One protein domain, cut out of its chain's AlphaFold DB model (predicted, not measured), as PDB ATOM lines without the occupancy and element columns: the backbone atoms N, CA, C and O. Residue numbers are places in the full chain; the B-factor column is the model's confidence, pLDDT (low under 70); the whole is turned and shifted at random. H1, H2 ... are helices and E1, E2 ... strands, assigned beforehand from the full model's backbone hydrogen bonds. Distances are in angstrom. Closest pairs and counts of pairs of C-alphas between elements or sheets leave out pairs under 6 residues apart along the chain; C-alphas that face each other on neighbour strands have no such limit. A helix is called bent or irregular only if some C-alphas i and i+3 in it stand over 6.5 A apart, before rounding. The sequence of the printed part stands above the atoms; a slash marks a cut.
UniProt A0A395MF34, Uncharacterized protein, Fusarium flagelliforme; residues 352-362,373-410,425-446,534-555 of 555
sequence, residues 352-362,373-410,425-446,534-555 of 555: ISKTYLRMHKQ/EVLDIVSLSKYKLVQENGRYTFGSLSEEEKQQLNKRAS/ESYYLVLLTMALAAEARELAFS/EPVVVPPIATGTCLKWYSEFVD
ATOM      1  N   ILE A 352     -44.287  44.593  27.871       89.44
ATOM      2  CA  ILE A 352     -45.259  44.166  26.849       89.44
ATOM      3  C   ILE A 352     -46.491  43.600  27.537       89.44
ATOM      4  O   ILE A 352     -47.603  44.102  27.356       89.44
ATOM      5  N   SER A 353     -46.283  42.600  28.385       89.69
ATOM      6  CA  SER A 353     -47.341  41.837  29.029       89.69
ATOM      7  C   SER A 353     -48.146  42.705  29.988       89.69
ATOM      8  O   SER A 353     -49.376  42.656  29.986       89.69
ATOM      9  N   LYS A 354     -47.479  43.583  30.752       87.44
ATOM     10  CA  LYS A 354     -48.149  44.555  31.631       87.44
ATOM     11  C   LYS A 354     -48.979  45.560  30.843       87.44
ATOM     12  O   LYS A 354     -50.090  45.899  31.254       87.44
ATOM     13  N   THR A 355     -48.462  46.060  29.719       87.56
ATOM     14  CA  THR A 355     -49.206  47.011  28.884       87.56
ATOM     15  C   THR A 355     -50.406  46.341  28.233       87.56
ATOM     16  O   THR A 355     -51.505  46.886  28.320       87.56
ATOM     17  N   TYR A 356     -50.221  45.142  27.684       87.44
ATOM     18  CA  TYR A 356     -51.291  44.341  27.103       87.44
ATOM     19  C   TYR A 356     -52.393  44.028  28.127       87.44
ATOM     20  O   TYR A 356     -53.558  44.347  27.896       87.44
ATOM     21  N   LEU A 357     -52.030  43.509  29.308       84.88
ATOM     22  CA  LEU A 357     -52.982  43.187  30.374       84.88
ATOM     23  C   LEU A 357     -53.749  44.424  30.859       84.88
ATOM     24  O   LEU A 357     -54.962  44.371  31.060       84.88
ATOM     25  N   ARG A 358     -53.060  45.556  31.037       84.75
ATOM     26  CA  ARG A 358     -53.691  46.826  31.417       84.75
ATOM     27  C   ARG A 358     -54.720  47.265  30.380       84.75
ATOM     28  O   ARG A 358     -55.815  47.662  30.765       84.75
ATOM     29  N   MET A 359     -54.386  47.187  29.092       80.31
ATOM     30  CA  MET A 359     -55.317  47.533  28.016       80.31
ATOM     31  C   MET A 359     -56.524  46.595  27.992       80.31
ATOM     32  O   MET A 359     -57.656  47.067  27.894       80.31
ATOM     33  N   HIS A 360     -56.293  45.294  28.173       77.44
ATOM     34  CA  HIS A 360     -57.356  44.300  28.287       77.44
ATOM     35  C   HIS A 360     -58.298  44.614  29.465       77.44
ATOM     36  O   HIS A 360     -59.514  44.681  29.288       77.44
ATOM     37  N   LYS A 361     -57.757  44.901  30.659       76.00
ATOM     38  CA  LYS A 361     -58.543  45.260  31.854       76.00
ATOM     39  C   LYS A 361     -59.323  46.571  31.688       76.00
ATOM     40  O   LYS A 361     -60.510  46.614  32.000       76.00
ATOM     41  N   GLN A 362     -58.686  47.633  31.183       75.56
ATOM     42  CA  GLN A 362     -59.305  48.962  31.031       75.56
ATOM     43  C   GLN A 362     -60.485  48.973  30.055       75.56
ATOM     44  O   GLN A 362     -61.385  49.798  30.192       75.56
ATOM     45  N   GLU A 373     -51.611  50.896  18.491       85.75
ATOM     46  CA  GLU A 373     -51.498  50.327  19.834       85.75
ATOM     47  C   GLU A 373     -50.637  49.069  19.853       85.75
ATOM     48  O   GLU A 373     -49.836  48.904  20.766       85.75
ATOM     49  N   VAL A 374     -50.744  48.221  18.828       86.75
ATOM     50  CA  VAL A 374     -49.863  47.057  18.692       86.75
ATOM     51  C   VAL A 374     -48.406  47.489  18.553       86.75
ATOM     52  O   VAL A 374     -47.561  46.999  19.295       86.75
ATOM     53  N   LEU A 375     -48.104  48.436  17.659       85.44
ATOM     54  CA  LEU A 375     -46.737  48.950  17.497       85.44
ATOM     55  C   LEU A 375     -46.230  49.619  18.779       85.44
ATOM     56  O   LEU A 375     -45.086  49.416  19.169       85.44
ATOM     57  N   ASP A 376     -47.093  50.369  19.462       85.06
ATOM     58  CA  ASP A 376     -46.788  51.017  20.733       85.06
ATOM     59  C   ASP A 376     -46.444  49.993  21.820       85.06
ATOM     60  O   ASP A 376     -45.510  50.227  22.583       85.06
ATOM     61  N   ILE A 377     -47.174  48.875  21.887       87.62
ATOM     62  CA  ILE A 377     -46.863  47.761  22.783       87.62
ATOM     63  C   ILE A 377     -45.516  47.165  22.375       87.62
ATOM     64  O   ILE A 377     -44.577  47.242  23.156       87.62
ATOM     65  N   VAL A 378     -45.388  46.642  21.151       86.44
ATOM     66  CA  VAL A 378     -44.205  45.894  20.678       86.44
ATOM     67  C   VAL A 378     -42.928  46.737  20.745       86.44
ATOM     68  O   VAL A 378     -41.860  46.201  21.027       86.44
ATOM     69  N   SER A 379     -43.026  48.062  20.598       85.38
ATOM     70  CA  SER A 379     -41.899  48.992  20.760       85.38
ATOM     71  C   SER A 379     -41.273  49.009  22.159       85.38
ATOM     72  O   SER A 379     -40.226  49.620  22.337       85.38
ATOM     73  N   LEU A 380     -41.900  48.376  23.155       87.12
ATOM     74  CA  LEU A 380     -41.347  48.207  24.500       87.12
ATOM     75  C   LEU A 380     -40.531  46.912  24.641       87.12
ATOM     76  O   LEU A 380     -40.020  46.643  25.728       87.12
ATOM     77  N   SER A 381     -40.444  46.099  23.581       85.94
ATOM     78  CA  SER A 381     -39.806  44.787  23.628       85.94
ATOM     79  C   SER A 381     -38.323  44.931  23.943       85.94
ATOM     80  O   SER A 381     -37.598  45.696  23.307       85.94
ATOM     81  N   LYS A 382     -37.868  44.153  24.925       84.00
ATOM     82  CA  LYS A 382     -36.456  44.038  25.312       84.00
ATOM     83  C   LYS A 382     -35.757  42.864  24.623       84.00
ATOM     84  O   LYS A 382     -34.648  42.489  25.009       84.00
ATOM     85  N   TYR A 383     -36.427  42.283  23.630       83.25
ATOM     86  CA  TYR A 383     -36.071  41.021  23.008       83.25
ATOM     87  C   TYR A 383     -36.030  41.142  21.494       83.25
ATOM     88  O   TYR A 383     -37.023  41.535  20.873       83.25
ATOM     89  N   LYS A 384     -34.915  40.711  20.907       83.31
ATOM     90  CA  LYS A 384     -34.733  40.574  19.460       83.31
ATOM     91  C   LYS A 384     -34.624  39.114  19.053       83.31
ATOM     92  O   LYS A 384     -34.370  38.241  19.883       83.31
ATOM     93  N   LEU A 385     -34.823  38.852  17.769       80.19
ATOM     94  CA  LEU A 385     -34.589  37.527  17.217       80.19
ATOM     95  C   LEU A 385     -33.098  37.307  17.000       80.19
ATOM     96  O   LEU A 385     -32.421  38.123  16.382       80.19
ATOM     97  N   VAL A 386     -32.605  36.175  17.476       81.19
ATOM     98  CA  VAL A 386     -31.247  35.698  17.234       81.19
ATOM     99  C   VAL A 386     -31.355  34.348  16.540       81.19
ATOM    100  O   VAL A 386     -32.216  33.532  16.868       81.19
ATOM    101  N   GLN A 387     -30.522  34.124  15.528       79.38
ATOM    102  CA  GLN A 387     -30.439  32.832  14.862       79.38
ATOM    103  C   GLN A 387     -29.244  32.060  15.423       79.38
ATOM    104  O   GLN A 387     -28.096  32.424  15.180       79.38
ATOM    105  N   GLU A 388     -29.515  30.976  16.144       74.31
ATOM    106  CA  GLU A 388     -28.500  30.095  16.727       74.31
ATOM    107  C   GLU A 388     -28.725  28.663  16.233       74.31
ATOM    108  O   GLU A 388     -29.830  28.126  16.311       74.31
ATOM    109  N   ASN A 389     -27.683  28.027  15.687       75.56
ATOM    110  CA  ASN A 389     -27.729  26.638  15.201       75.56
ATOM    111  C   ASN A 389     -28.892  26.345  14.226       75.56
ATOM    112  O   ASN A 389     -29.494  25.271  14.253       75.56
ATOM    113  N   GLY A 390     -29.236  27.316  13.372       72.31
ATOM    114  CA  GLY A 390     -30.328  27.192  12.400       72.31
ATOM    115  C   GLY A 390     -31.738  27.329  12.990       72.31
ATOM    116  O   GLY A 390     -32.706  27.156  12.253       72.31
ATOM    117  N   ARG A 391     -31.877  27.664  14.279       73.00
ATOM    118  CA  ARG A 391     -33.159  27.960  14.935       73.00
ATOM    119  C   ARG A 391     -33.223  29.425  15.349       73.00
ATOM    120  O   ARG A 391     -32.222  30.006  15.753       73.00
ATOM    121  N   TYR A 392     -34.412  30.009  15.247       75.44
ATOM    122  CA  TYR A 392     -34.666  31.356  15.746       75.44
ATOM    123  C   TYR A 392     -35.059  31.317  17.212       75.44
ATOM    124  O   TYR A 392     -35.880  30.494  17.633       75.44
ATOM    125  N   THR A 393     -34.493  32.244  17.966       77.44
ATOM    126  CA  THR A 393     -34.687  32.358  19.399       77.44
ATOM    127  C   THR A 393     -34.793  33.817  19.827       77.44
ATOM    128  O   THR A 393     -34.368  34.715  19.103       77.44
ATOM    129  N   PHE A 394     -35.388  34.079  20.991       78.81
ATOM    130  CA  PHE A 394     -35.417  35.430  21.558       78.81
ATOM    131  C   PHE A 394     -34.168  35.692  22.409       78.81
ATOM    132  O   PHE A 394     -33.991  35.084  23.465       78.81
ATOM    133  N   GLY A 395     -33.325  36.623  21.961       76.94
ATOM    134  CA  GLY A 395     -32.168  37.128  22.698       76.94
ATOM    135  C   GLY A 395     -32.441  38.496  23.322       76.94
ATOM    136  O   GLY A 395     -33.174  39.315  22.763       76.94
ATOM    137  N   SER A 396     -31.844  38.758  24.485       79.38
ATOM    138  CA  SER A 396     -31.890  40.080  25.123       79.38
ATOM    139  C   SER A 396     -31.144  41.125  24.286       79.38
ATOM    140  O   SER A 396     -30.108  40.828  23.690       79.38
ATOM    141  N   LEU A 397     -31.635  42.366  24.287       82.69
ATOM    142  CA  LEU A 397     -30.927  43.506  23.689       82.69
ATOM    143  C   LEU A 397     -29.573  43.775  24.380       82.69
ATOM    144  O   LEU A 397     -29.429  43.551  25.587       82.69
ATOM    145  N   SER A 398     -28.597  44.306  23.637       80.88
ATOM    146  CA  SER A 398     -27.339  44.827  24.191       80.88
ATOM    147  C   SER A 398     -27.583  46.073  25.052       80.88
ATOM    148  O   SER A 398     -28.633  46.713  24.970       80.88
ATOM    149  N   GLU A 399     -26.611  46.468  25.876       76.19
ATOM    150  CA  GLU A 399     -26.740  47.678  26.702       76.19
ATOM    151  C   GLU A 399     -26.896  48.955  25.858       76.19
ATOM    152  O   GLU A 399     -27.650  49.860  26.223       76.19
ATOM    153  N   GLU A 400     -26.244  49.029  24.696       81.12
ATOM    154  CA  GLU A 400     -26.408  50.131  23.746       81.12
ATOM    155  C   GLU A 400     -27.821  50.151  23.154       81.12
ATOM    156  O   GLU A 400     -28.455  51.209  23.102       81.12
ATOM    157  N   GLU A 401     -28.338  48.989  22.748       83.50
ATOM    158  CA  GLU A 401     -29.691  48.825  22.205       83.50
ATOM    159  C   GLU A 401     -30.755  49.191  23.252       83.50
ATOM    160  O   GLU A 401     -31.676  49.957  22.964       83.50
ATOM    161  N   LYS A 402     -30.581  48.766  24.510       79.69
ATOM    162  CA  LYS A 402     -31.448  49.164  25.634       79.69
ATOM    163  C   LYS A 402     -31.421  50.671  25.887       79.69
ATOM    164  O   LYS A 402     -32.456  51.282  26.165       79.69
ATOM    165  N   GLN A 403     -30.257  51.316  25.800       78.56
ATOM    166  CA  GLN A 403     -30.168  52.774  25.931       78.56
ATOM    167  C   GLN A 403     -30.884  53.493  24.785       78.56
ATOM    168  O   GLN A 403     -31.540  54.512  25.015       78.56
ATOM    169  N   GLN A 404     -30.785  52.973  23.559       80.94
ATOM    170  CA  GLN A 404     -31.531  53.499  22.418       80.94
ATOM    171  C   GLN A 404     -33.038  53.312  22.601       80.94
ATOM    172  O   GLN A 404     -33.780  54.269  22.392       80.94
ATOM    173  N   LEU A 405     -33.483  52.144  23.069       81.25
ATOM    174  CA  LEU A 405     -34.881  51.859  23.394       81.25
ATOM    175  C   LEU A 405     -35.435  52.873  24.404       81.25
ATOM    176  O   LEU A 405     -36.459  53.503  24.154       81.25
ATOM    177  N   ASN A 406     -34.712  53.116  25.501       76.56
ATOM    178  CA  ASN A 406     -35.106  54.097  26.517       76.56
ATOM    179  C   ASN A 406     -35.185  55.532  25.952       76.56
ATOM    180  O   ASN A 406     -36.092  56.296  26.301       76.56
ATOM    181  N   LYS A 407     -34.271  55.906  25.044       77.81
ATOM    182  CA  LYS A 407     -34.319  57.201  24.341       77.81
ATOM    183  C   LYS A 407     -35.515  57.288  23.387       77.81
ATOM    184  O   LYS A 407     -36.194  58.310  23.393       77.81
ATOM    185  N   ARG A 408     -35.801  56.229  22.618       73.00
ATOM    186  CA  ARG A 408     -36.958  56.137  21.704       73.00
ATOM    187  C   ARG A 408     -38.278  56.215  22.475       73.00
ATOM    188  O   ARG A 408     -39.156  56.973  22.084       73.00
ATOM    189  N   ALA A 409     -38.380  55.528  23.614       67.62
ATOM    190  CA  ALA A 409     -39.543  55.586  24.504       67.62
ATOM    191  C   ALA A 409     -39.813  56.999  25.060       67.62
ATOM    192  O   ALA A 409     -40.950  57.321  25.401       67.62
ATOM    193  N   SER A 410     -38.780  57.848  25.128       63.84
ATOM    194  CA  SER A 410     -38.875  59.243  25.584       63.84
ATOM    195  C   SER A 410     -39.180  60.245  24.457       63.84
ATOM    196  O   SER A 410     -39.408  61.421  24.734       63.84
ATOM    197  N   GLU A 425     -52.875  42.951   8.262       75.31
ATOM    198  CA  GLU A 425     -53.359  42.811   9.647       75.31
ATOM    199  C   GLU A 425     -52.711  41.631  10.388       75.31
ATOM    200  O   GLU A 425     -52.356  41.753  11.563       75.31
ATOM    201  N   SER A 426     -52.486  40.516   9.688       73.75
ATOM    202  CA  SER A 426     -51.818  39.325  10.223       73.75
ATOM    203  C   SER A 426     -50.407  39.613  10.741       73.75
ATOM    204  O   SER A 426     -49.977  39.001  11.716       73.75
ATOM    205  N   TYR A 427     -49.712  40.593  10.158       77.56
ATOM    206  CA  TYR A 427     -48.386  41.027  10.593       77.56
ATOM    207  C   TYR A 427     -48.408  41.522  12.042       77.56
ATOM    208  O   TYR A 427     -47.588  41.119  12.863       77.56
ATOM    209  N   TYR A 428     -49.367  42.387  12.376       81.75
ATOM    210  CA  TYR A 428     -49.473  42.981  13.710       81.75
ATOM    211  C   TYR A 428     -49.792  41.918  14.766       81.75
ATOM    212  O   TYR A 428     -49.253  41.960  15.871       81.75
ATOM    213  N   LEU A 429     -50.619  40.929  14.412       80.62
ATOM    214  CA  LEU A 429     -50.912  39.791  15.284       80.62
ATOM    215  C   LEU A 429     -49.660  38.954  15.552       80.62
ATOM    216  O   LEU A 429     -49.399  38.603  16.703       80.62
ATOM    217  N   VAL A 430     -48.861  38.678  14.516       79.50
ATOM    218  CA  VAL A 430     -47.588  37.959  14.657       79.50
ATOM    219  C   VAL A 430     -46.623  38.741  15.544       79.50
ATOM    220  O   VAL A 430     -46.100  38.165  16.493       79.50
ATOM    221  N   LEU A 431     -46.441  40.047  15.307       81.81
ATOM    222  CA  LEU A 431     -45.572  40.879  16.144       81.81
ATOM    223  C   LEU A 431     -45.961  40.812  17.622       81.81
ATOM    224  O   LEU A 431     -45.110  40.572  18.476       81.81
ATOM    225  N   LEU A 432     -47.246  41.026  17.921       86.00
ATOM    226  CA  LEU A 432     -47.739  41.018  19.294       86.00
ATOM    227  C   LEU A 432     -47.562  39.642  19.939       86.00
ATOM    228  O   LEU A 432     -47.119  39.554  21.081       86.00
ATOM    229  N   THR A 433     -47.864  38.577  19.197       83.94
ATOM    230  CA  THR A 433     -47.705  37.195  19.667       83.94
ATOM    231  C   THR A 433     -46.246  36.896  19.995       83.94
ATOM    232  O   THR A 433     -45.956  36.349  21.056       83.94
ATOM    233  N   MET A 434     -45.318  37.294  19.123       82.38
ATOM    234  CA  MET A 434     -43.884  37.097  19.332       82.38
ATOM    235  C   MET A 434     -43.359  37.919  20.510       82.38
ATOM    236  O   MET A 434     -42.626  37.385  21.336       82.38
ATOM    237  N   ALA A 435     -43.787  39.176  20.648       86.06
ATOM    238  CA  ALA A 435     -43.398  40.024  21.772       86.06
ATOM    239  C   ALA A 435     -43.910  39.480  23.120       86.06
ATOM    240  O   ALA A 435     -43.166  39.452  24.098       86.06
ATOM    241  N   LEU A 436     -45.160  38.999  23.173       86.81
ATOM    242  CA  LEU A 436     -45.718  38.344  24.362       86.81
ATOM    243  C   LEU A 436     -44.994  37.028  24.676       86.81
ATOM    244  O   LEU A 436     -44.701  36.750  25.836       86.81
ATOM    245  N   ALA A 437     -44.675  36.229  23.653       82.75
ATOM    246  CA  ALA A 437     -43.930  34.984  23.818       82.75
ATOM    247  C   ALA A 437     -42.511  35.227  24.359       82.75
ATOM    248  O   ALA A 437     -42.051  34.471  25.213       82.75
ATOM    249  N   ALA A 438     -41.845  36.297  23.920       82.19
ATOM    250  CA  ALA A 438     -40.515  36.664  24.397       82.19
ATOM    251  C   ALA A 438     -40.497  37.003  25.902       82.19
ATOM    252  O   ALA A 438     -39.574  36.616  26.616       82.19
ATOM    253  N   GLU A 439     -41.548  37.659  26.407       85.19
ATOM    254  CA  GLU A 439     -41.696  37.976  27.835       85.19
ATOM    255  C   GLU A 439     -42.310  36.854  28.677       85.19
ATOM    256  O   GLU A 439     -42.290  36.927  29.909       85.19
ATOM    257  N   ALA A 440     -42.839  35.801  28.052       81.00
ATOM    258  CA  ALA A 440     -43.518  34.725  28.767       81.00
ATOM    259  C   ALA A 440     -42.630  34.095  29.850       81.00
ATOM    260  O   ALA A 440     -43.144  33.683  30.889       81.00
ATOM    261  N   ARG A 441     -41.305  34.078  29.643       77.69
ATOM    262  CA  ARG A 441     -40.321  33.597  30.625       77.69
ATOM    263  C   ARG A 441     -40.298  34.432  31.909       77.69
ATOM    264  O   ARG A 441     -40.290  33.864  32.994       77.69
ATOM    265  N   GLU A 442     -40.353  35.762  31.798       83.12
ATOM    266  CA  GLU A 442     -40.315  36.671  32.956       83.12
ATOM    267  C   GLU A 442     -41.565  36.494  33.822       83.12
ATOM    268  O   GLU A 442     -41.491  36.544  35.049       83.12
ATOM    269  N   LEU A 443     -42.705  36.241  33.171       85.38
ATOM    270  CA  LEU A 443     -43.977  35.953  33.826       85.38
ATOM    271  C   LEU A 443     -44.083  34.521  34.361       85.38
ATOM    272  O   LEU A 443     -44.834  34.274  35.302       85.38
ATOM    273  N   ALA A 444     -43.401  33.565  33.733       83.50
ATOM    274  CA  ALA A 444     -43.416  32.171  34.157       83.50
ATOM    275  C   ALA A 444     -42.533  31.926  35.385       83.50
ATOM    276  O   ALA A 444     -42.796  30.973  36.114       83.50
ATOM    277  N   PHE A 445     -41.518  32.767  35.623       85.81
ATOM    278  CA  PHE A 445     -40.668  32.648  36.803       85.81
ATOM    279  C   PHE A 445     -41.493  32.835  38.084       85.81
ATOM    280  O   PHE A 445     -42.234  33.810  38.236       85.81
ATOM    281  N   SER A 446     -41.346  31.911  39.033       87.44
ATOM    282  CA  SER A 446     -42.091  31.910  40.295       87.44
ATOM    283  C   SER A 446     -41.527  32.929  41.298       87.44
ATOM    284  O   SER A 446     -40.999  32.565  42.349       87.44
ATOM    285  N   GLU A 534     -32.269  27.783  27.983       47.41
ATOM    286  CA  GLU A 534     -32.431  27.684  26.538       47.41
ATOM    287  C   GLU A 534     -33.172  28.917  26.013       47.41
ATOM    288  O   GLU A 534     -34.186  29.318  26.588       47.41
ATOM    289  N   PRO A 535     -32.704  29.532  24.921       52.03
ATOM    290  CA  PRO A 535     -33.411  30.643  24.314       52.03
ATOM    291  C   PRO A 535     -34.864  30.261  23.972       52.03
ATOM    292  O   PRO A 535     -35.120  29.157  23.485       52.03
ATOM    293  N   VAL A 536     -35.825  31.166  24.194       57.38
ATOM    294  CA  VAL A 536     -37.238  30.898  23.874       57.38
ATOM    295  C   VAL A 536     -37.346  30.658  22.368       57.38
ATOM    296  O   VAL A 536     -37.135  31.572  21.569       57.38
ATOM    297  N   VAL A 537     -37.624  29.409  21.988       56.22
ATOM    298  CA  VAL A 537     -37.725  28.990  20.588       56.22
ATOM    299  C   VAL A 537     -38.934  29.674  19.970       56.22
ATOM    300  O   VAL A 537     -40.044  29.601  20.505       56.22
ATOM    301  N   VAL A 538     -38.725  30.340  18.835       58.25
ATOM    302  CA  VAL A 538     -39.831  30.958  18.102       58.25
ATOM    303  C   VAL A 538     -40.830  29.870  17.699       58.25
ATOM    304  O   VAL A 538     -40.401  28.817  17.215       58.25
ATOM    305  N   PRO A 539     -42.150  30.090  17.867       56.72
ATOM    306  CA  PRO A 539     -43.154  29.118  17.463       56.72
ATOM    307  C   PRO A 539     -42.905  28.612  16.029       56.72
ATOM    308  O   PRO A 539     -42.710  29.439  15.136       56.72
ATOM    309  N   PRO A 540     -42.958  27.289  15.770       48.19
ATOM    310  CA  PRO A 540     -42.643  26.698  14.458       48.19
ATOM    311  C   PRO A 540     -43.485  27.234  13.290       48.19
ATOM    312  O   PRO A 540     -43.137  27.049  12.129       48.19
ATOM    313  N   ILE A 541     -44.607  27.885  13.605       47.72
ATOM    314  CA  ILE A 541     -45.567  28.469  12.662       47.72
ATOM    315  C   ILE A 541     -45.049  29.803  12.081       47.72
ATOM    316  O   ILE A 541     -45.566  30.284  11.074       47.72
ATOM    317  N   ALA A 542     -44.004  30.404  12.666       54.31
ATOM    318  CA  ALA A 542     -43.373  31.595  12.111       54.31
ATOM    319  C   ALA A 542     -42.631  31.239  10.810       54.31
ATOM    320  O   ALA A 542     -41.506  30.745  10.815       54.31
ATOM    321  N   THR A 543     -43.281  31.487   9.673       60.00
ATOM    322  CA  THR A 543     -42.662  31.346   8.346       60.00
ATOM    323  C   THR A 543     -41.476  32.308   8.185       60.00
ATOM    324  O   THR A 543     -41.361  33.293   8.918       60.00
ATOM    325  N   GLY A 544     -40.604  32.080   7.193       59.56
ATOM    326  CA  GLY A 544     -39.466  32.975   6.914       59.56
ATOM    327  C   GLY A 544     -39.876  34.446   6.738       59.56
ATOM    328  O   GLY A 544     -39.149  35.349   7.144       59.56
ATOM    329  N   THR A 545     -41.085  34.687   6.229       61.72
ATOM    330  CA  THR A 545     -41.680  36.019   6.112       61.72
ATOM    331  C   THR A 545     -42.017  36.620   7.484       61.72
ATOM    332  O   THR A 545     -41.656  37.762   7.746       61.72
ATOM    333  N   CYS A 546     -42.624  35.848   8.393       58.09
ATOM    334  CA  CYS A 546     -42.939  36.280   9.764       58.09
ATOM    335  C   CYS A 546     -41.687  36.637  10.582       58.09
ATOM    336  O   CYS A 546     -41.690  37.596  11.349       58.09
ATOM    337  N   LEU A 547     -40.612  35.867  10.408       63.12
ATOM    338  CA  LEU A 547     -39.340  36.077  11.100       63.12
ATOM    339  C   LEU A 547     -38.626  37.334  10.599       63.12
ATOM    340  O   LEU A 547     -38.155  38.142  11.399       63.12
ATOM    341  N   LYS A 548     -38.608  37.528   9.274       67.19
ATOM    342  CA  LYS A 548     -38.075  38.735   8.635       67.19
ATOM    343  C   LYS A 548     -38.796  39.989   9.128       67.19
ATOM    344  O   LYS A 548     -38.156  40.969   9.477       67.19
ATOM    345  N   TRP A 549     -40.118  39.921   9.212       66.25
ATOM    346  CA  TRP A 549     -40.965  41.000   9.701       66.25
ATOM    347  C   TRP A 549     -40.625  41.437  11.127       66.25
ATOM    348  O   TRP A 549     -40.387  42.616  11.363       66.25
ATOM    349  N   TYR A 550     -40.543  40.501  12.073       64.88
ATOM    350  CA  TYR A 550     -40.206  40.855  13.451       64.88
ATOM    351  C   TYR A 550     -38.782  41.424  13.577       64.88
ATOM    352  O   TYR A 550     -38.590  42.399  14.301       64.88
ATOM    353  N   SER A 551     -37.806  40.869  12.845       63.47
ATOM    354  CA  SER A 551     -36.432  41.402  12.799       63.47
ATOM    355  C   SER A 551     -36.406  42.838  12.263       63.47
ATOM    356  O   SER A 551     -35.894  43.714  12.942       63.47
ATOM    357  N   GLU A 552     -37.077  43.127  11.139       69.88
ATOM    358  CA  GLU A 552     -37.143  44.479  10.551       69.88
ATOM    359  C   GLU A 552     -37.787  45.546  11.456       69.88
ATOM    360  O   GLU A 552     -37.570  46.736  11.234       69.88
ATOM    361  N   PHE A 553     -38.622  45.155  12.426       66.00
ATOM    362  CA  PHE A 553     -39.250  46.107  13.350       66.00
ATOM    363  C   PHE A 553     -38.435  46.342  14.626       66.00
ATOM    364  O   PHE A 553     -38.454  47.451  15.166       66.00
ATOM    365  N   VAL A 554     -37.804  45.290  15.155       60.69
ATOM    366  CA  VAL A 554     -37.079  45.355  16.432       60.69
ATOM    367  C   VAL A 554     -35.649  45.864  16.254       60.69
ATOM    368  O   VAL A 554     -35.184  46.611  17.119       60.69
ATOM    369  N   ASP A 555     -34.989  45.488  15.157       57.66
ATOM    370  CA  ASP A 555     -33.662  45.990  14.773       57.66
ATOM    371  C   ASP A 555     -33.770  47.435  14.233       57.66
ATOM    372  O   ASP A 555     -33.007  48.325  14.698       57.66
TER     373      ASP A 555
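AT A GLANCE: This is residues 352 to 362, 373 to 410, 425 to 446 and 534 to 555 of the 555 residues of an uncharacterized protein of Fusarium flagelliforme (UniProt A0A395MF34). A hairpin of two strands, E1 and E2, is set beside a long, kinked helix, H4, which runs through the middle of the model and has H1 and H2 packed on another side of it. H5 crosses H4 and also packs on E1, while H3, after the hairpin, keeps away from the other helices. The printed part has 93 residues, with five named helices and two named strands in the order H1 H2 E1 E2 H3 H4 H5; the sheet, in the order E1 - E2, is antiparallel and the class is mostly helix. The whole is compact, with a radius of gyration of the C-alphas of 13.1 A and spans of 39 by 33 by 30 A.

HOW THE PARTS SIT: E1, residues 383 to 388, and E2, residues 391 to 396, form a hairpin, antiparallel at 141 degrees; N 386 and O 393 are 2.8 A apart and N 384 and O 395 2.9 A, within hydrogen-bond range. Residues 393 to 394 of E2 also pair, antiparallel, with residues 536 to 537. H4, residues 425 to 444, is the hub, touching three helices; its closest C-alpha pair with E1 is Tyr 383 and Ala 438, 6.4 A. H2, residues 373 to 378, touches residues 428 to 435 of H4, closest at the C-alphas of Val 378 and Ala 435, 6.0 A, at a steep tilt of 48 degrees, the same way. H1, residues 352 to 362, touches residues 435 to 439 of H4, closest at the C-alphas of Ser 353 and Leu 436, 6.1 A, and is about perpendicular to it at 74 degrees. H1 also touches H2, closest at the C-alphas of Ile 352 and Ile 377, 5.7 A, at a shallow tilt of 27 degrees, opposite ways. H5, residues 544 to 554, touches residues 427 to 434 of H4, closest at the C-alphas of Leu 431 and Tyr 550, 6.0 A, and is only just about perpendicular at 71 degrees. The closest C-alphas of H5 and E1 are those of Val 554 and Lys 384, 6.1 A. H3, residues 399 to 409, touches no helix and is apart from E1. In H1, H2, H3 and H5 every O i to N i+4 pair is within hydrogen-bond range; in H4 14 of 16 are.

IN THESE COORDINATES: E1 begins at C-alpha 383, (-36.071, 41.021, 23.008), and measures 14.7 A; E2 measures 15.9 A. H4, 28.5 A long, has a kink of 35 degrees near residue 438 and is irregular, but only just: C-alphas 438 and 441 are 6.9 A apart. H1, 15.4 A, begins at (-45.259, 44.166, 26.849). H2 measures 8.6 A and H3 15.2 A. H5, 15.8 A, ends at C-alpha 554, (-37.079, 45.355, 16.432).

THE WHOLE: The two C-alphas farthest apart are those of Gln 362 and Asn 389, 41.8 A. Residues 363 to 372, 411 to 424 and 447 to 533 are not printed; the C-alphas across these cuts are 13.7 A, 27.1 A and 17.3 A apart. The links from H2 to E1, E1 to E2 and E2 to H3 are tight. Mean pLDDT of the printed part is 75.9, and residues 409 to 410 and 534 to 555 are under 70.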